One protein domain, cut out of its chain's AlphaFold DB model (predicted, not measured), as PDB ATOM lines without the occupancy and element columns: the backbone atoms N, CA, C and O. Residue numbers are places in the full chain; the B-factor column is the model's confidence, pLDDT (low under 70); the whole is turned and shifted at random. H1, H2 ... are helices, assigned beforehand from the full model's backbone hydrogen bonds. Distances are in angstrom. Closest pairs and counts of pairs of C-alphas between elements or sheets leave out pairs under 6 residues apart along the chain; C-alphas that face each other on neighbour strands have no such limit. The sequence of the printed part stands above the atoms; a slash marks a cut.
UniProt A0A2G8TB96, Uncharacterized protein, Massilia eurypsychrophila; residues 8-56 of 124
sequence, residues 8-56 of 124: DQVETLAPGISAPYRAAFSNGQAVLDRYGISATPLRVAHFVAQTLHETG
ATOM      1  N   ASP A   8     208.986 188.893 248.513       96.56
ATOM      2  CA  ASP A   8     209.957 189.888 248.995       96.56
ATOM      3  C   ASP A   8     210.907 189.313 250.066       96.56
ATOM      4  O   ASP A   8     212.108 189.599 250.087       96.56
ATOM      5  N   GLN A   9     210.386 188.447 250.946       95.81
ATOM      6  CA  GLN A   9     211.196 187.752 251.951       95.81
ATOM      7  C   GLN A   9     212.184 186.781 251.301       95.81
ATOM      8  O   GLN A   9     213.328 186.673 251.740       95.81
ATOM      9  N   VAL A  10     211.759 186.082 250.248       96.06
ATOM     10  CA  VAL A  10     212.618 185.149 249.511       96.06
ATOM     11  C   VAL A  10     213.683 185.906 248.717       96.06
ATOM     12  O   VAL A  10     214.841 185.501 248.728       96.06
ATOM     13  N   GLU A  11     213.335 187.031 248.094       96.69
ATOM     14  CA  GLU A  11     214.279 187.887 247.364       96.69
ATOM     15  C   GLU A  11     215.344 188.499 248.272       96.69
ATOM     16  O   GLU A  11     216.489 188.653 247.855       96.69
ATOM     17  N   THR A  12     215.006 188.768 249.535       96.94
ATOM     18  CA  THR A  12     215.996 189.185 250.540       96.94
ATOM     19  C   THR A  12     217.070 188.109 250.755       96.94
ATOM     20  O   THR A  12     218.238 188.433 250.960       96.94
ATOM     21  N   LEU A  13     216.697 186.825 250.692       95.81
ATOM     22  CA  LEU A  13     217.622 185.697 250.868       95.81
ATOM     23  C   LEU A  13     218.346 185.309 249.570       95.81
ATOM     24  O   LEU A  13     219.480 184.836 249.616       95.81
ATOM     25  N   ALA A  14     217.692 185.486 248.421       96.44
ATOM     26  CA  ALA A  14     218.202 185.127 247.103       96.44
ATOM     27  C   ALA A  14     217.877 186.226 246.069       96.44
ATOM     28  O   ALA A  14     216.947 186.073 245.273       96.44
ATOM     29  N   PRO A  15     218.660 187.318 246.025       95.94
ATOM     30  CA  PRO A  15     218.372 188.466 245.156       95.94
ATOM     31  C   PRO A  15     218.389 188.134 243.657       95.94
ATOM     32  O   PRO A  15     217.710 188.777 242.862       95.94
ATOM     33  N   GLY A  16     219.161 187.115 243.266       95.38
ATOM     34  CA  GLY A  16     219.274 186.643 241.884       95.38
ATOM     35  C   GLY A  16     218.249 185.582 241.480       95.38
ATOM     36  O   GLY A  16     218.417 184.982 240.423       95.38
ATOM     37  N   ILE A  17     217.234 185.307 242.310       97.12
ATOM     38  CA  ILE A  17     216.244 184.246 242.080       97.12
ATOM     39  C   ILE A  17     215.709 184.250 240.640       97.12
ATOM     40  O   ILE A  17     215.215 185.262 240.134       97.12
ATOM     41  N   SER A  18     215.783 183.093 239.978       96.38
ATOM     42  CA  SER A  18     215.299 182.957 238.603       96.38
ATOM     43  C   SER A  18     213.770 183.070 238.519       96.38
ATOM     44  O   SER A  18     213.040 182.752 239.464       96.38
ATOM     45  N   ALA A  19     213.268 183.509 237.360       96.69
ATOM     46  CA  ALA A  19     211.838 183.741 237.141       96.69
ATOM     47  C   ALA A  19     210.930 182.541 237.506       96.69
ATOM     48  O   ALA A  19     209.879 182.771 238.111       96.69
ATOM     49  N   PRO A  20     211.309 181.274 237.234       95.88
ATOM     50  CA  PRO A  20     210.486 180.122 237.606       95.88
ATOM     51  C   PRO A  20     210.332 179.941 239.122       95.88
ATOM     52  O   PRO A  20     209.218 179.722 239.595       95.88
ATOM     53  N   TYR A  21     211.406 180.093 239.905       96.44
ATOM     54  CA  TYR A  21     211.314 180.007 241.367       96.44
ATOM     55  C   TYR A  21     210.586 181.206 241.967       96.44
ATOM     56  O   TYR A  21     209.794 181.035 242.894       96.44
ATOM     57  N   ARG A  22     210.778 182.404 241.403       96.44
ATOM     58  CA  ARG A  22     210.002 183.592 241.779       96.44
ATOM     59  C   ARG A  22     208.504 183.328 241.626       96.44
ATOM     60  O   ARG A  22     207.754 183.477 242.584       96.44
ATOM     61  N   ALA A  23     208.084 182.829 240.462       96.62
ATOM     62  CA  ALA A  23     206.693 182.454 240.216       96.62
ATOM     63  C   ALA A  23     206.203 181.341 241.163       96.62
ATOM     64  O   ALA A  23     205.054 181.386 241.610       96.62
ATOM     65  N   ALA A  24     207.058 180.369 241.496       95.81
ATOM     66  CA  ALA A  24     206.721 179.294 242.426       95.81
ATOM     67  C   ALA A  24     206.435 179.820 243.842       95.81
ATOM     68  O   ALA A  24     205.436 179.420 244.433       95.81
ATOM     69  N   PHE A  25     207.244 180.740 244.375       96.38
ATOM     70  CA  PHE A  25     206.989 181.332 245.694       96.38
ATOM     71  C   PHE A  25     205.808 182.308 245.681       96.38
ATOM     72  O   PHE A  25     204.987 182.254 246.593       96.38
ATOM     73  N   SER A  26     205.644 183.118 244.627       96.81
ATOM     74  CA  SER A  26     204.493 184.027 244.498       96.81
ATOM     75  C   SER A  26     203.144 183.297 244.503       96.81
ATOM     76  O   SER A  26     202.171 183.823 245.033       96.81
ATOM     77  N   ASN A  27     203.079 182.083 243.943       96.75
ATOM     78  CA  ASN A  27     201.831 181.317 243.808       96.75
ATOM     79  C   ASN A  27     201.753 180.088 244.738       96.75
ATOM     80  O   ASN A  27     200.747 179.379 244.767       96.75
ATOM     81  N   GLY A  28     202.814 179.806 245.498       95.69
ATOM     82  CA  GLY A  28     203.018 178.528 246.186       95.69
ATOM     83  C   GLY A  28     202.443 178.433 247.595       95.69
ATOM     84  O   GLY A  28     202.460 177.345 248.172       95.69
ATOM     85  N   GLN A  29     201.910 179.518 248.167       97.25
ATOM     86  CA  GLN A  29     201.457 179.526 249.566       97.25
ATOM     87  C   GLN A  29     200.433 178.417 249.858       97.25
ATOM     88  O   GLN A  29     200.539 177.728 250.870       97.25
ATOM     89  N   ALA A  30     199.484 178.178 248.947       97.25
ATOM     90  CA  ALA A  30     198.492 177.112 249.098       97.25
ATOM     91  C   ALA A  30     199.127 175.707 249.163       97.25
ATOM     92  O   ALA A  30     198.614 174.820 249.849       97.25
ATOM     93  N   VAL A  31     200.264 175.499 248.493       97.38
ATOM     94  CA  VAL A  31     201.029 174.245 248.538       97.38
ATOM     95  C   VAL A  31     201.732 174.104 249.887       97.38
ATOM     96  O   VAL A  31     201.611 173.060 250.532       97.38
ATOM     97  N   LEU A  32     202.402 175.162 250.361       97.75
ATOM     98  CA  LEU A  32     203.048 175.176 251.679       97.75
ATOM     99  C   LEU A  32     202.040 174.887 252.797       97.75
ATOM    100  O   LEU A  32     202.319 174.116 253.715       97.75
ATOM    101  N   ASP A  33     200.847 175.457 252.674       97.94
ATOM    102  CA  ASP A  33     199.712 175.239 253.558       97.94
ATOM    103  C   ASP A  33     199.208 173.798 253.543       97.94
ATOM    104  O   ASP A  33     199.001 173.210 254.607       97.94
ATOM    105  N   ARG A  34     199.010 173.230 252.348       97.75
ATOM    106  CA  ARG A  34     198.495 171.868 252.164       97.75
ATOM    107  C   ARG A  34     199.400 170.820 252.805       97.75
ATOM    108  O   ARG A  34     198.898 169.877 253.408       97.75
ATOM    109  N   TYR A  35     200.716 170.992 252.693       97.75
ATOM    110  CA  TYR A  35     201.705 170.062 253.253       97.75
ATOM    111  C   TYR A  35     202.179 170.451 254.666       97.75
ATOM    112  O   TYR A  35     203.098 169.845 255.224       97.75
ATOM    113  N   GLY A  36     201.550 171.465 255.270       97.50
ATOM    114  CA  GLY A  36     201.855 171.930 256.622       97.50
ATOM    115  C   GLY A  36     203.246 172.549 256.776       97.50
ATOM    116  O   GLY A  36     203.725 172.686 257.898       97.50
ATOM    117  N   ILE A  37     203.912 172.925 255.683       97.94
ATOM    118  CA  ILE A  37     205.219 173.594 255.710       97.94
ATOM    119  C   ILE A  37     205.081 174.975 256.361       97.94
ATOM    120  O   ILE A  37     205.905 175.338 257.193       97.94
ATOM    121  N   SER A  38     203.989 175.693 256.075       97.81
ATOM    122  CA  SER A  38     203.667 176.984 256.698       97.81
ATOM    123  C   SER A  38     203.122 176.872 258.129       97.81
ATOM    124  O   SER A  38     202.798 177.888 258.741       97.81
ATOM    125  N   ALA A  39     202.994 175.666 258.699       97.69
ATOM    126  CA  ALA A  39     202.382 175.487 260.017       97.69
ATOM    127  C   ALA A  39     203.193 176.137 261.149       97.69
ATOM    128  O   ALA A  39     202.607 176.561 262.145       97.69
ATOM    129  N   THR A  40     204.522 176.222 261.005       97.88
ATOM    130  CA  THR A  40     205.410 176.889 261.966       97.88
ATOM    131  C   THR A  40     206.547 177.631 261.254       97.88
ATOM    132  O   THR A  40     206.989 177.187 260.190       97.88
ATOM    133  N   PRO A  41     207.092 178.713 261.846       96.88
ATOM    134  CA  PRO A  41     208.249 179.417 261.284       96.88
ATOM    135  C   PRO A  41     209.469 178.513 261.091       96.88
ATOM    136  O   PRO A  41     210.166 178.623 260.088       96.88
ATOM    137  N   LEU A  42     209.700 177.572 262.014       97.56
ATOM    138  CA  LEU A  42     210.836 176.653 261.951       97.56
ATOM    139  C   LEU A  42     210.769 175.734 260.720       97.56
ATOM    140  O   LEU A  42     211.778 175.513 260.058       97.56
ATOM    141  N   ARG A  43     209.577 175.232 260.370       98.06
ATOM    142  CA  ARG A  43     209.396 174.396 259.173       98.06
ATOM    143  C   ARG A  43     209.627 175.182 257.889       98.06
ATOM    144  O   ARG A  43     210.289 174.667 256.991       98.06
ATOM    145  N   VAL A  44     209.136 176.421 257.826       97.81
ATOM    146  CA  VAL A  44     209.413 177.330 256.703       97.81
ATOM    147  C   VAL A  44     210.913 177.588 256.587       97.81
ATOM    148  O   VAL A  44     211.463 177.425 255.503       97.81
ATOM    149  N   ALA A  45     211.589 177.915 257.691       97.12
ATOM    150  CA  ALA A  45     213.024 178.183 257.697       97.12
ATOM    151  C   ALA A  45     213.837 176.982 257.192       97.12
ATOM    152  O   ALA A  45     214.676 177.144 256.311       97.12
ATOM    153  N   HIS A  46     213.551 175.768 257.677       97.94
ATOM    154  CA  HIS A  46     214.218 174.558 257.186       97.94
ATOM    155  C   HIS A  46     213.932 174.289 255.709       97.94
ATOM    156  O   HIS A  46     214.855 173.972 254.964       97.94
ATOM    157  N   PHE A  47     212.678 174.428 255.275       97.50
ATOM    158  CA  PHE A  47     212.303 174.214 253.880       97.50
ATOM    159  C   PHE A  47     213.022 175.192 252.942       97.50
ATOM    160  O   PHE A  47     213.633 174.770 251.960       97.50
ATOM    161  N   VAL A  48     212.992 176.487 253.266       96.88
ATOM    162  CA  VAL A  48     213.660 177.530 252.480       96.88
ATOM    163  C   VAL A  48     215.172 177.324 252.501       96.88
ATOM    164  O   VAL A  48     215.787 177.383 251.448       96.88
ATOM    165  N   ALA A  49     215.782 177.008 253.646       96.69
ATOM    166  CA  ALA A  49     217.224 176.767 253.724       96.69
ATOM    167  C   ALA A  49     217.671 175.582 252.850       96.69
ATOM    168  O   ALA A  49     218.645 175.697 252.110       96.69
ATOM    169  N   GLN A  50     216.946 174.460 252.906       97.56
ATOM    170  CA  GLN A  50     217.252 173.272 252.105       97.56
ATOM    171  C   GLN A  50     217.082 173.553 250.613       97.56
ATOM    172  O   GLN A  50     218.006 173.357 249.831       97.56
ATOM    173  N   THR A  51     215.932 174.089 250.209       96.44
ATOM    174  CA  THR A  51     215.673 174.370 248.789       96.44
ATOM    175  C   THR A  51     216.612 175.440 248.228       96.44
ATOM    176  O   THR A  51     217.062 175.311 247.092       96.44
ATOM    177  N   LEU A  52     216.992 176.443 249.023       95.88
ATOM    178  CA  LEU A  52     217.995 177.438 248.648       95.88
ATOM    179  C   LEU A  52     219.374 176.793 248.439       95.88
ATOM    180  O   LEU A  52     220.043 177.112 247.459       95.88
ATOM    181  N   HIS A  53     219.790 175.867 249.309       95.38
ATOM    182  CA  HIS A  53     221.067 175.160 249.171       95.38
ATOM    183  C   HIS A  53     221.116 174.291 247.906       95.38
ATOM    184  O   HIS A  53     222.003 174.470 247.068       95.38
ATOM    185  N   GLU A  54     220.129 173.412 247.727       93.69
ATOM    186  CA  GLU A  54     220.110 172.422 246.640       93.69
ATOM    187  C   GLU A  54     220.030 173.068 245.249       93.69
ATOM    188  O   GLU A  54     220.624 172.601 244.278       93.69
ATOM    189  N   THR A  55     219.340 174.204 245.141       94.88
ATOM    190  CA  THR A  55     219.125 174.902 243.860       94.88
ATOM    191  C   THR A  55     220.198 175.949 243.551       94.88
ATOM    192  O   THR A  55     220.132 176.629 242.523       94.88
ATOM    193  N   GLY A  56     221.192 176.114 244.434       94.00
ATOM    194  CA  GLY A  56     222.205 177.159 244.302       94.00
ATOM    195  C   GLY A  56     221.615 178.555 244.353       94.00
ATOM    196  O   GLY A  56     221.791 179.322 243.412       94.00
TER     197      GLY A  56
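AT A GLANCE: This is residues 8 to 56 of the 124 residues of an uncharacterized protein of Massilia eurypsychrophila (UniProt A0A2G8TB96). Short helix H1 sits over one side of the mouth of an open horseshoe, whose two sides are H2 with H3 and the longer H4. The 49 printed residues have four named helices, H1 to H4 in order, and no named strand: all helix. The whole is compact, with a radius of gyration of the C-alphas of 10.6 A and spans of 27 by 19 by 18 A.

HOW THE PARTS SIT: H1, residues 8 to 13, is close to but not clearly touching H2, residues 19 to 27; their closest C-alphas, of Val 10 and Phe 25, are 7.8 A apart. They run opposite ways at a steep tilt of 48 degrees. H2 and H3, residues 29 to 34, meet only through their link. H3 and H4, residues 41 to 54, are apart, but only just, at 8.4 A. H1 and H4 are near each other; H2 and H4 are apart. Every O i to N i+4 pair is within hydrogen-bond range in H2, H3 and H4, and 1 of 2 in H1.

IN THESE COORDINATES: H1 begins at C-alpha 8 (209.957, 189.888, 248.995). H2 is 12.3 A long. H4, 20.1 A, ends at C-alpha 54 (220.110, 172.422, 246.640).

THE WHOLE: The C-alphas farthest apart, of Gly 16 and Arg 34, are 27.5 A apart. The printed part has no cut, no link is long, and no printed residue is under 70 in pLDDT.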